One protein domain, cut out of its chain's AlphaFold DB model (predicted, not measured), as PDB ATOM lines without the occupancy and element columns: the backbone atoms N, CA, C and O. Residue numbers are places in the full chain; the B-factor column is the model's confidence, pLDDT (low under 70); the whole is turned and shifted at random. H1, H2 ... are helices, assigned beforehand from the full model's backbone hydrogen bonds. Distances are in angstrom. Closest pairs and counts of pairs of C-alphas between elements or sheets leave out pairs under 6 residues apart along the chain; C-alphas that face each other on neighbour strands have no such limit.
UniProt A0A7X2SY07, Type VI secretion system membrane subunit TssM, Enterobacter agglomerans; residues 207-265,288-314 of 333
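AT A GLANCE: This is residues 207 to 265 and 288 to 314 of the 333 residues of the protein "Type VI secretion system membrane subunit TssM" of Enterobacter agglomerans (UniProt A0A7X2SY07). Three helices pack round a fourth, H2, which sits in the middle: H1 folds back on it as the other half of a helical hairpin, H4 runs alongside it, and H3 crosses it. Residues 260 to 265 stick out from this body. The printed part has 86 residues with four named helices, H1, H2, H3 and H4 in that order, and no named strand; its class is all helix. It is compact, with a radius of gyration of the C-alphas of 13.0 A and spans of 39 by 33 by 21 A.

IN THESE COORDINATES: H1, residues 207 to 220, begins with C-alpha 207 at (-66.274, 161.089, -38.493) and is 19.8 A long from first to last C-alpha. H2, residues 227 to 241, measures 21.4 A, and H3, residues 248 to 261, 20.3 A. H4, residues 296 to 314, measures 26.6 A and ends with C-alpha 314 at (-53.837, 175.060, -74.350).

HOW THE PARTS SIT: H2 is the hub, touching three helices. H1 and H2 form a hairpin, opposite ways at a steep tilt of 36 degrees, only just past shallow; their closest C-alphas, of Leu 219 and Ala 233, are 5.6 A apart. H3 touches H2 with residues 250 to 254 alone, opposite ways at a steep tilt of 52 degrees; the closest C-alphas, of Ala 236 and Leu 251, are 5.9 A apart. H4 touches H2 at a shallow tilt of 27 degrees, opposite ways, closest at the C-alphas of Asn 227 and Asn 306, 7.6 A. The helix packing is mostly crossed, but only just, with 1 of 3 touching pairs at a shallow tilt. H1 is close to but not clearly touching H3, while H3 and H4 are apart. In H1, H2, H3 and H4 every O i to N i+4 pair is within hydrogen-bond range.

THE WHOLE: The farthest C-alphas, of Asp 265 and Gly 314, are 41.3 A apart. Residues 266 to 287 are not printed, and C-alphas 265 and 288 lie 30.1 A apart across the cut. The links H1 to H2 and H2 to H3 are short. Mean pLDDT of the printed part is 82.6, with residues 312 to 314 under 70.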
ATOM      1  N   LEU A 207     -66.473 161.537 -37.109       90.88
ATOM      2  CA  LEU A 207     -66.274 161.089 -38.493       90.88
ATOM      3  C   LEU A 207     -66.024 162.271 -39.439       90.88
ATOM      4  O   LEU A 207     -65.088 162.228 -40.235       90.88
ATOM      5  N   LEU A 208     -66.808 163.345 -39.324       90.94
ATOM      6  CA  LEU A 208     -66.701 164.513 -40.201       90.94
ATOM      7  C   LEU A 208     -65.318 165.197 -40.159       90.94
ATOM      8  O   LEU A 208     -64.790 165.474 -41.238       90.94
ATOM      9  N   PRO A 209     -64.677 165.435 -38.992       88.50
ATOM     10  CA  PRO A 209     -63.313 165.958 -38.968       88.50
ATOM     11  C   PRO A 209     -62.309 165.038 -39.674       88.50
ATOM     12  O   PRO A 209     -61.485 165.526 -40.444       88.50
ATOM     13  N   ARG A 210     -62.397 163.712 -39.482       88.88
ATOM     14  CA  ARG A 210     -61.489 162.763 -40.152       88.88
ATOM     15  C   ARG A 210     -61.698 162.756 -41.665       88.88
ATOM     16  O   ARG A 210     -60.728 162.770 -42.414       88.88
ATOM     17  N   VAL A 211     -62.950 162.827 -42.124       89.94
ATOM     18  CA  VAL A 211     -63.279 162.996 -43.550       89.94
ATOM     19  C   VAL A 211     -62.677 164.293 -44.097       89.94
ATOM     20  O   VAL A 211     -62.029 164.276 -45.141       89.94
ATOM     21  N   ALA A 212     -62.820 165.409 -43.378       89.00
ATOM     22  CA  ALA A 212     -62.260 166.698 -43.779       89.00
ATOM     23  C   ALA A 212     -60.727 166.664 -43.898       89.00
ATOM     24  O   ALA A 212     -60.161 167.162 -44.877       89.00
ATOM     25  N   GLN A 213     -60.056 166.053 -42.919       88.25
ATOM     26  CA  GLN A 213     -58.607 165.864 -42.932       88.25
ATOM     27  C   GLN A 213     -58.173 164.958 -44.080       88.25
ATOM     28  O   GLN A 213     -57.242 165.309 -44.796       88.25
ATOM     29  N   GLN A 214     -58.883 163.854 -44.319       88.75
ATOM     30  CA  GLN A 214     -58.567 162.934 -45.406       88.75
ATOM     31  C   GLN A 214     -58.683 163.613 -46.774       88.75
ATOM     32  O   GLN A 214     -57.757 163.524 -47.575       88.75
ATOM     33  N   ILE A 215     -59.761 164.361 -47.027       88.44
ATOM     34  CA  ILE A 215     -59.928 165.133 -48.270       88.44
ATOM     35  C   ILE A 215     -58.797 166.163 -48.419       88.44
ATOM     36  O   ILE A 215     -58.229 166.317 -49.500       88.44
ATOM     37  N   THR A 216     -58.427 166.840 -47.327       87.88
ATOM     38  CA  THR A 216     -57.335 167.826 -47.323       87.88
ATOM     39  C   THR A 216     -55.978 167.176 -47.601       87.88
ATOM     40  O   THR A 216     -55.191 167.718 -48.375       87.88
ATOM     41  N   ASN A 217     -55.708 166.006 -47.020       88.00
ATOM     42  CA  ASN A 217     -54.475 165.247 -47.224       88.00
ATOM     43  C   ASN A 217     -54.381 164.710 -48.656       88.00
ATOM     44  O   ASN A 217     -53.331 164.842 -49.279       88.00
ATOM     45  N   ILE A 218     -55.482 164.183 -49.204       88.00
ATOM     46  CA  ILE A 218     -55.561 163.742 -50.602       88.00
ATOM     47  C   ILE A 218     -55.270 164.919 -51.544       88.00
ATOM     48  O   ILE A 218     -54.460 164.780 -52.456       88.00
ATOM     49  N   LEU A 219     -55.866 166.091 -51.298       87.12
ATOM     50  CA  LEU A 219     -55.605 167.289 -52.099       87.12
ATOM     51  C   LEU A 219     -54.160 167.788 -51.945       87.12
ATOM     52  O   LEU A 219     -53.555 168.231 -52.917       87.12
ATOM     53  N   ARG A 220     -53.592 167.742 -50.735       86.38
ATOM     54  CA  ARG A 220     -52.219 168.194 -50.464       86.38
ATOM     55  C   ARG A 220     -51.175 167.300 -51.133       86.38
ATOM     56  O   ARG A 220     -50.188 167.825 -51.641       86.38
ATOM     57  N   ASN A 221     -51.410 165.992 -51.140       85.44
ATOM     58  CA  ASN A 221     -50.495 164.992 -51.687       85.44
ATOM     59  C   ASN A 221     -50.741 164.698 -53.175       85.44
ATOM     60  O   ASN A 221     -50.080 163.828 -53.733       85.44
ATOM     61  N   ASP A 222     -51.678 165.399 -53.817       83.88
ATOM     62  CA  ASP A 222     -51.947 165.258 -55.243       83.88
ATOM     63  C   ASP A 222     -50.730 165.713 -56.083       83.88
ATOM     64  O   ASP A 222     -50.377 166.903 -56.027       83.88
ATOM     65  N   PRO A 223     -50.102 164.804 -56.860       77.00
ATOM     66  CA  PRO A 223     -48.951 165.121 -57.701       77.00
ATOM     67  C   PRO A 223     -49.307 165.990 -58.918       77.00
ATOM     68  O   PRO A 223     -48.402 166.571 -59.512       77.00
ATOM     69  N   GLY A 224     -50.592 166.120 -59.276       76.69
ATOM     70  CA  GLY A 224     -51.039 166.969 -60.387       76.69
ATOM     71  C   GLY A 224     -50.848 166.372 -61.786       76.69
ATOM     72  O   GLY A 224     -50.929 167.104 -62.767       76.69
ATOM     73  N   ASP A 225     -50.581 165.067 -61.885       79.81
ATOM     74  CA  ASP A 225     -50.346 164.361 -63.157       79.81
ATOM     75  C   ASP A 225     -51.661 164.090 -63.922       79.81
ATOM     76  O   ASP A 225     -51.753 164.253 -65.138       79.81
ATOM     77  N   ASP A 226     -52.737 163.767 -63.196       82.50
ATOM     78  CA  ASP A 226     -54.074 163.567 -63.760       82.50
ATOM     79  C   ASP A 226     -54.969 164.795 -63.510       82.50
ATOM     80  O   ASP A 226     -55.489 165.020 -62.415       82.50
ATOM     81  N   ASN A 227     -55.215 165.570 -64.567       80.81
ATOM     82  CA  ASN A 227     -56.077 166.755 -64.524       80.81
ATOM     83  C   ASN A 227     -57.509 166.424 -64.049       80.81
ATOM     84  O   ASN A 227     -58.114 167.193 -63.299       80.81
ATOM     85  N   ALA A 228     -58.075 165.279 -64.448       83.56
ATOM     86  CA  ALA A 228     -59.415 164.899 -64.005       83.56
ATOM     87  C   ALA A 228     -59.437 164.630 -62.493       83.56
ATOM     88  O   ALA A 228     -60.349 165.089 -61.796       83.56
ATOM     89  N   TYR A 229     -58.408 163.957 -61.984       85.19
ATOM     90  CA  TYR A 229     -58.225 163.699 -60.562       85.19
ATOM     91  C   TYR A 229     -58.069 164.988 -59.744       85.19
ATOM     92  O   TYR A 229     -58.838 165.202 -58.802       85.19
ATOM     93  N   SER A 230     -57.163 165.886 -60.143       84.69
ATOM     94  CA  SER A 230     -56.902 167.150 -59.440       84.69
ATOM     95  C   SER A 230     -58.129 168.060 -59.387       84.69
ATOM     96  O   SER A 230     -58.418 168.680 -58.357       84.69
ATOM     97  N   ARG A 231     -58.917 168.115 -60.471       86.69
ATOM     98  CA  ARG A 231     -60.192 168.851 -60.489       86.69
ATOM     99  C   ARG A 231     -61.209 168.256 -59.521       86.69
ATOM    100  O   ARG A 231     -61.871 169.010 -58.809       86.69
ATOM    101  N   ASN A 232     -61.328 166.930 -59.474       88.44
ATOM    102  CA  ASN A 232     -62.257 166.253 -58.570       88.44
ATOM    103  C   ASN A 232     -61.845 166.416 -57.099       88.44
ATOM    104  O   ASN A 232     -62.707 166.680 -56.264       88.44
ATOM    105  N   ALA A 233     -60.545 166.362 -56.792       86.44
ATOM    106  CA  ALA A 233     -60.016 166.619 -55.452       86.44
ATOM    107  C   ALA A 233     -60.309 168.051 -54.986       86.44
ATOM    108  O   ALA A 233     -60.793 168.273 -53.873       86.44
ATOM    109  N   LEU A 234     -60.084 169.035 -55.862       85.69
ATOM    110  CA  LEU A 234     -60.401 170.427 -55.566       85.69
ATOM    111  C   LEU A 234     -61.911 170.638 -55.400       85.69
ATOM    112  O   LEU A 234     -62.322 171.356 -54.488       85.69
ATOM    113  N   ARG A 235     -62.736 170.002 -56.241       89.00
ATOM    114  CA  ARG A 235     -64.201 170.039 -56.132       89.00
ATOM    115  C   ARG A 235     -64.667 169.469 -54.793       89.00
ATOM    116  O   ARG A 235     -65.452 170.125 -54.115       89.00
ATOM    117  N   ALA A 236     -64.147 168.311 -54.383       86.81
ATOM    118  CA  ALA A 236     -64.480 167.682 -53.107       86.81
ATOM    119  C   ALA A 236     -64.103 168.573 -51.909       86.81
ATOM    120  O   ALA A 236     -64.911 168.787 -51.007       86.81
ATOM    121  N   TYR A 237     -62.910 169.174 -51.937       86.69
ATOM    122  CA  TYR A 237     -62.505 170.153 -50.929       86.69
ATOM    123  C   TYR A 237     -63.453 171.358 -50.921       86.69
ATOM    124  O   TYR A 237     -63.979 171.727 -49.877       86.69
ATOM    125  N   GLN A 238     -63.747 171.954 -52.079       86.62
ATOM    126  CA  GLN A 238     -64.650 173.104 -52.164       86.62
ATOM    127  C   GLN A 238     -66.046 172.802 -51.616       86.62
ATOM    128  O   GLN A 238     -66.567 173.634 -50.883       86.62
ATOM    129  N   MET A 239     -66.622 171.631 -51.892       87.25
ATOM    130  CA  MET A 239     -67.943 171.241 -51.380       87.25
ATOM    131  C   MET A 239     -68.017 171.254 -49.851       87.25
ATOM    132  O   MET A 239     -69.032 171.665 -49.297       87.25
ATOM    133  N   LEU A 240     -66.936 170.871 -49.167       84.19
ATOM    134  CA  LEU A 240     -66.900 170.835 -47.706       84.19
ATOM    135  C   LEU A 240     -66.754 172.230 -47.064       84.19
ATOM    136  O   LEU A 240     -67.134 172.425 -45.913       84.19
ATOM    137  N   TYR A 241     -66.208 173.210 -47.792       82.69
ATOM    138  CA  TYR A 241     -66.021 174.591 -47.312       82.69
ATOM    139  C   TYR A 241     -67.021 175.592 -47.909       82.69
ATOM    140  O   TYR A 241     -67.126 176.721 -47.429       82.69
ATOM    141  N   GLN A 242     -67.727 175.214 -48.974       81.75
ATOM    142  CA  GLN A 242     -68.698 176.034 -49.689       81.75
ATOM    143  C   GLN A 242     -69.998 175.237 -49.873       81.75
ATOM    144  O   GLN A 242     -70.170 174.557 -50.887       81.75
ATOM    145  N   PRO A 243     -70.957 175.380 -48.940       75.19
ATOM    146  CA  PRO A 243     -72.211 174.618 -48.931       75.19
ATOM    147  C   PRO A 243     -73.069 174.761 -50.197       75.19
ATOM    148  O   PRO A 243     -73.949 173.946 -50.448       75.19
ATOM    149  N   ARG A 244     -72.838 175.810 -50.999       78.50
ATOM    150  CA  ARG A 244     -73.678 176.181 -52.146       78.50
ATOM    151  C   ARG A 244     -73.761 175.098 -53.229       78.50
ATOM    152  O   ARG A 244     -74.789 175.010 -53.887       78.50
ATOM    153  N   ASN A 245     -72.707 174.298 -53.395       79.62
ATOM    154  CA  ASN A 245     -72.618 173.249 -54.419       79.62
ATOM    155  C   ASN A 245     -72.406 171.859 -53.794       79.62
ATOM    156  O   ASN A 245     -71.717 171.025 -54.378       79.62
ATOM    157  N   TYR A 246     -72.920 171.639 -52.581       87.25
ATOM    158  CA  TYR A 246     -72.726 170.391 -51.849       87.25
ATOM    159  C   TYR A 246     -73.435 169.218 -52.538       87.25
ATOM    160  O   TYR A 246     -74.638 169.272 -52.783       87.25
ATOM    161  N   ASP A 247     -72.681 168.156 -52.813       89.00
ATOM    162  CA  ASP A 247     -73.171 166.897 -53.373       89.00
ATOM    163  C   ASP A 247     -72.603 165.752 -52.523       89.00
ATOM    164  O   ASP A 247     -71.416 165.417 -52.611       89.00
ATOM    165  N   GLY A 248     -73.443 165.216 -51.632       88.25
ATOM    166  CA  GLY A 248     -73.063 164.168 -50.684       88.25
ATOM    167  C   GLY A 248     -72.698 162.855 -51.374       88.25
ATOM    168  O   GLY A 248     -71.678 162.250 -51.032       88.25
ATOM    169  N   GLU A 249     -73.451 162.478 -52.412       90.50
ATOM    170  CA  GLU A 249     -73.223 161.243 -53.166       90.50
ATOM    171  C   GLU A 249     -71.885 161.290 -53.905       90.50
ATOM    172  O   GLU A 249     -71.103 160.337 -53.834       90.50
ATOM    173  N   PHE A 250     -71.572 162.421 -54.551       91.12
ATOM    174  CA  PHE A 250     -70.270 162.621 -55.183       91.12
ATOM    175  C   PHE A 250     -69.129 162.545 -54.163       91.12
ATOM    176  O   PHE A 250     -68.146 161.841 -54.402       91.12
ATOM    177  N   LEU A 251     -69.248 163.241 -53.024       90.31
ATOM    178  CA  LEU A 251     -68.220 163.232 -51.978       90.31
ATOM    179  C   LEU A 251     -67.973 161.825 -51.435       90.31
ATOM    180  O   LEU A 251     -66.818 161.421 -51.294       90.31
ATOM    181  N   ARG A 252     -69.044 161.075 -51.161       92.94
ATOM    182  CA  ARG A 252     -68.980 159.695 -50.676       92.94
ATOM    183  C   ARG A 252     -68.312 158.777 -51.693       92.94
ATOM    184  O   ARG A 252     -67.343 158.100 -51.346       92.94
ATOM    185  N   ALA A 253     -68.780 158.785 -52.942       91.62
ATOM    186  CA  ALA A 253     -68.240 157.936 -54.003       91.62
ATOM    187  C   ALA A 253     -66.763 158.249 -54.287       91.62
ATOM    188  O   ALA A 253     -65.935 157.339 -54.376       91.62
ATOM    189  N   TRP A 254     -66.415 159.537 -54.368       91.12
ATOM    190  CA  TRP A 254     -65.040 159.977 -54.584       91.12
ATOM    191  C   TRP A 254     -64.132 159.608 -53.404       91.12
ATOM    192  O   TRP A 254     -63.031 159.098 -53.614       91.12
ATOM    193  N   LEU A 255     -64.579 159.802 -52.158       91.19
ATOM    194  CA  LEU A 255     -63.800 159.434 -50.976       91.19
ATOM    195  C   LEU A 255     -63.559 157.922 -50.909       91.19
ATOM    196  O   LEU A 255     -62.424 157.504 -50.697       91.19
ATOM    197  N   LEU A 256     -64.589 157.102 -51.134       91.56
ATOM    198  CA  LEU A 256     -64.466 155.640 -51.124       91.56
ATOM    199  C   LEU A 256     -63.510 155.134 -52.203       91.56
ATOM    200  O   LEU A 256     -62.674 154.281 -51.916       91.56
ATOM    201  N   GLN A 257     -63.581 155.687 -53.416       90.38
ATOM    202  CA  GLN A 257     -62.656 155.333 -54.492       90.38
ATOM    203  C   GLN A 257     -61.200 155.659 -54.128       90.38
ATOM    204  O   GLN A 257     -60.291 154.907 -54.472       90.38
ATOM    205  N   ASN A 258     -60.963 156.770 -53.430       87.88
ATOM    206  CA  ASN A 258     -59.618 157.151 -53.006       87.88
ATOM    207  C   ASN A 258     -59.113 156.325 -51.833       87.88
ATOM    208  O   ASN A 258     -57.964 155.891 -51.854       87.88
ATOM    209  N   LEU A 259     -59.976 156.040 -50.858       87.44
ATOM    210  CA  LEU A 259     -59.654 155.117 -49.777       87.44
ATOM    211  C   LEU A 259     -59.291 153.741 -50.336       87.44
ATOM    212  O   LEU A 259     -58.313 153.173 -49.870       87.44
ATOM    213  N   GLN A 260     -59.989 153.273 -51.383       86.69
ATOM    214  CA  GLN A 260     -59.690 152.027 -52.101       86.69
ATOM    215  C   GLN A 260     -58.267 151.941 -52.662       86.69
ATOM    216  O   GLN A 260     -57.686 150.860 -52.702       86.69
ATOM    217  N   ARG A 261     -57.690 153.075 -53.072       83.94
ATOM    218  CA  ARG A 261     -56.323 153.142 -53.613       83.94
ATOM    219  C   ARG A 261     -55.250 153.088 -52.527       83.94
ATOM    220  O   ARG A 261     -54.109 152.763 -52.832       83.94
ATOM    221  N   SER A 262     -55.605 153.414 -51.288       79.00
ATOM    222  CA  SER A 262     -54.689 153.495 -50.150       79.00
ATOM    223  C   SER A 262     -55.168 152.631 -48.979       79.00
ATOM    224  O   SER A 262     -55.118 153.082 -47.832       79.00
ATOM    225  N   LEU A 263     -55.689 151.425 -49.253       79.75
ATOM    226  CA  LEU A 263     -56.107 150.512 -48.186       79.75
ATOM    227  C   LEU A 263     -54.888 150.026 -47.397       79.75
ATOM    228  O   LEU A 263     -53.944 149.516 -48.001       79.75
ATOM    229  N   PRO A 264     -54.932 150.090 -46.061       78.25
ATOM    230  CA  PRO A 264     -54.081 149.252 -45.230       78.25
ATOM    231  C   PRO A 264     -54.417 147.768 -45.452       78.25
ATOM    232  O   PRO A 264     -55.593 147.417 -45.569       78.25
ATOM    233  N   ASP A 265     -53.413 146.888 -45.403       75.25
ATOM    234  CA  ASP A 265     -53.584 145.427 -45.557       75.25
ATOM    235  C   ASP A 265     -54.521 144.796 -44.504       75.25
ATOM    236  O   ASP A 265     -54.982 143.666 -44.650       75.25
ATOM    237  N   GLN A 288     -73.130 169.112 -45.005       83.50
ATOM    238  CA  GLN A 288     -72.066 169.183 -44.009       83.50
ATOM    239  C   GLN A 288     -71.051 170.262 -44.377       83.50
ATOM    240  O   GLN A 288     -70.670 170.407 -45.537       83.50
ATOM    241  N   SER A 289     -70.560 170.962 -43.358       80.44
ATOM    242  CA  SER A 289     -69.459 171.917 -43.481       80.44
ATOM    243  C   SER A 289     -68.269 171.429 -42.668       80.44
ATOM    244  O   SER A 289     -68.447 170.888 -41.576       80.44
ATOM    245  N   SER A 290     -67.057 171.635 -43.181       77.19
ATOM    246  CA  SER A 290     -65.827 171.272 -42.473       77.19
ATOM    247  C   SER A 290     -65.784 171.951 -41.098       77.19
ATOM    248  O   SER A 290     -66.001 173.163 -41.019       77.19
ATOM    249  N   PRO A 291     -65.459 171.215 -40.021       75.75
ATOM    250  CA  PRO A 291     -65.233 171.809 -38.706       75.75
ATOM    251  C   PRO A 291     -63.904 172.580 -38.633       75.75
ATOM    252  O   PRO A 291     -63.685 173.337 -37.689       75.75
ATOM    253  N   TYR A 292     -63.008 172.402 -39.610       75.50
ATOM    254  CA  TYR A 292     -61.731 173.109 -39.673       75.50
ATOM    255  C   TYR A 292     -61.846 174.425 -40.439       75.50
ATOM    256  O   TYR A 292     -62.663 174.568 -41.348       75.50
ATOM    257  N   ALA A 293     -60.968 175.380 -40.121       71.44
ATOM    258  CA  ALA A 293     -60.817 176.587 -40.923       71.44
ATOM    259  C   ALA A 293     -60.340 176.237 -42.343       71.44
ATOM    260  O   ALA A 293     -59.576 175.292 -42.554       71.44
ATOM    261  N   ARG A 294     -60.800 177.008 -43.331       74.19
ATOM    262  CA  ARG A 294     -60.386 176.845 -44.725       74.19
ATOM    263  C   ARG A 294     -58.925 177.251 -44.887       74.19
ATOM    264  O   ARG A 294     -58.575 178.402 -44.630       74.19
ATOM    265  N   ASP A 295     -58.095 176.345 -45.393       77.38
ATOM    266  CA  ASP A 295     -56.740 176.682 -45.821       77.38
ATOM    267  C   ASP A 295     -56.807 177.387 -47.187       77.38
ATOM    268  O   ASP A 295     -56.910 176.762 -48.250       77.38
ATOM    269  N   ASN A 296     -56.841 178.722 -47.147       76.50
ATOM    270  CA  ASN A 296     -56.897 179.560 -48.344       76.50
ATOM    271  C   ASN A 296     -55.593 179.498 -49.153       76.50
ATOM    272  O   ASN A 296     -55.640 179.639 -50.375       76.50
ATOM    273  N   ALA A 297     -54.449 179.257 -48.503       76.19
ATOM    274  CA  ALA A 297     -53.154 179.176 -49.173       76.19
ATOM    275  C   ALA A 297     -53.047 177.889 -50.001       76.19
ATOM    276  O   ALA A 297     -52.653 177.942 -51.168       76.19
ATOM    277  N   LEU A 298     -53.481 176.752 -49.442       77.12
ATOM    278  CA  LEU A 298     -53.553 175.481 -50.168       77.12
ATOM    279  C   LEU A 298     -54.470 175.582 -51.395       77.12
ATOM    280  O   LEU A 298     -54.106 175.152 -52.488       77.12
ATOM    281  N   MET A 299     -55.644 176.193 -51.222       78.69
ATOM    282  CA  MET A 299     -56.620 176.369 -52.297       78.69
ATOM    283  C   MET A 299     -56.081 177.251 -53.429       78.69
ATOM    284  O   MET A 299     -56.173 176.863 -54.592       78.69
ATOM    285  N   MET A 300     -55.489 178.403 -53.101       76.56
ATOM    286  CA  MET A 300     -54.898 179.297 -54.100       76.56
ATOM    287  C   MET A 300     -53.725 178.639 -54.829       76.56
ATOM    288  O   MET A 300     -53.626 178.758 -56.049       76.56
ATOM    289  N   ARG A 301     -52.878 177.887 -54.114       80.56
ATOM    290  CA  ARG A 301     -51.772 177.135 -54.719       80.56
ATOM    291  C   ARG A 301     -52.276 176.105 -55.729       80.56
ATOM    292  O   ARG A 301     -51.794 176.085 -56.856       80.56
ATOM    293  N   LYS A 302     -53.272 175.294 -55.358       82.25
ATOM    294  CA  LYS A 302     -53.830 174.268 -56.253       82.25
ATOM    295  C   LYS A 302     -54.618 174.858 -57.425       82.25
ATOM    296  O   LYS A 302     -54.548 174.329 -58.528       82.25
ATOM    297  N   LEU A 303     -55.308 175.985 -57.233       78.81
ATOM    298  CA  LEU A 303     -55.924 176.730 -58.337       78.81
ATOM    299  C   LEU A 303     -54.876 177.260 -59.323       78.81
ATOM    300  O   LEU A 303     -55.060 177.120 -60.529       78.81
ATOM    301  N   ALA A 304     -53.774 177.826 -58.824       77.50
ATOM    302  CA  ALA A 304     -52.682 178.310 -59.665       77.50
ATOM    303  C   ALA A 304     -51.979 177.170 -60.424       77.50
ATOM    304  O   ALA A 304     -51.695 177.320 -61.611       77.50
ATOM    305  N   GLU A 305     -51.746 176.020 -59.776       79.50
ATOM    306  CA  GLU A 305     -51.218 174.808 -60.424       79.50
ATOM    307  C   GLU A 305     -52.154 174.331 -61.551       79.50
ATOM    308  O   GLU A 305     -51.706 174.160 -62.684       79.50
ATOM    309  N   ASN A 306     -53.463 174.229 -61.292       77.81
ATOM    310  CA  ASN A 306     -54.445 173.821 -62.303       77.81
ATOM    311  C   ASN A 306     -54.533 174.801 -63.484       77.81
ATOM    312  O   ASN A 306     -54.648 174.369 -64.629       77.81
ATOM    313  N   LEU A 307     -54.468 176.113 -63.226       77.44
ATOM    314  CA  LEU A 307     -54.447 177.133 -64.281       77.44
ATOM    315  C   LEU A 307     -53.179 177.033 -65.134       77.44
ATOM    316  O   LEU A 307     -53.266 177.120 -66.355       77.44
ATOM    317  N   LYS A 308     -52.017 176.790 -64.515       77.25
ATOM    318  CA  LYS A 308     -50.750 176.598 -65.232       77.25
ATOM    319  C   LYS A 308     -50.786 175.357 -66.126       77.25
ATOM    320  O   LYS A 308     -50.343 175.422 -67.266       77.25
ATOM    321  N   ILE A 309     -51.343 174.250 -65.633       73.62
ATOM    322  CA  ILE A 309     -51.517 173.018 -66.418       73.62
ATOM    323  C   ILE A 309     -52.494 173.251 -67.580       73.62
ATOM    324  O   ILE A 309     -52.250 172.793 -68.693       73.62
ATOM    325  N   ALA A 310     -53.586 173.989 -67.349       70.56
ATOM    326  CA  ALA A 310     -54.546 174.329 -68.396       70.56
ATOM    327  C   ALA A 310     -53.929 175.219 -69.489       70.56
ATOM    328  O   ALA A 310     -54.175 174.983 -70.671       70.56
ATOM    329  N   ASP A 311     -53.097 176.189 -69.108       71.00
ATOM    330  CA  ASP A 311     -52.367 177.053 -70.039       71.00
ATOM    331  C   ASP A 311     -51.320 176.263 -70.845       71.00
ATOM    332  O   ASP A 311     -51.226 176.399 -72.062       71.00
ATOM    333  N   GLN A 312     -50.604 175.330 -70.204       64.75
ATOM    334  CA  GLN A 312     -49.673 174.420 -70.885       64.75
ATOM    335  C   GLN A 312     -50.381 173.472 -71.867       64.75
ATOM    336  O   GLN A 312     -49.898 173.265 -72.981       64.75
ATOM    337  N   ALA A 313     -51.544 172.932 -71.493       61.56
ATOM    338  CA  ALA A 313     -52.356 172.092 -72.373       61.56
ATOM    339  C   ALA A 313     -52.949 172.892 -73.550       61.56
ATOM    340  O   ALA A 313     -52.964 172.409 -74.683       61.56
ATOM    341  N   GLY A 314     -53.385 174.134 -73.308       60.19
ATOM    342  CA  GLY A 314     -53.837 175.060 -74.350       60.19
ATOM    343  C   GLY A 314     -52.711 175.477 -75.303       60.19
ATOM    344  O   GLY A 314     -52.914 175.518 -76.516       60.19
TER     345      GLY A 314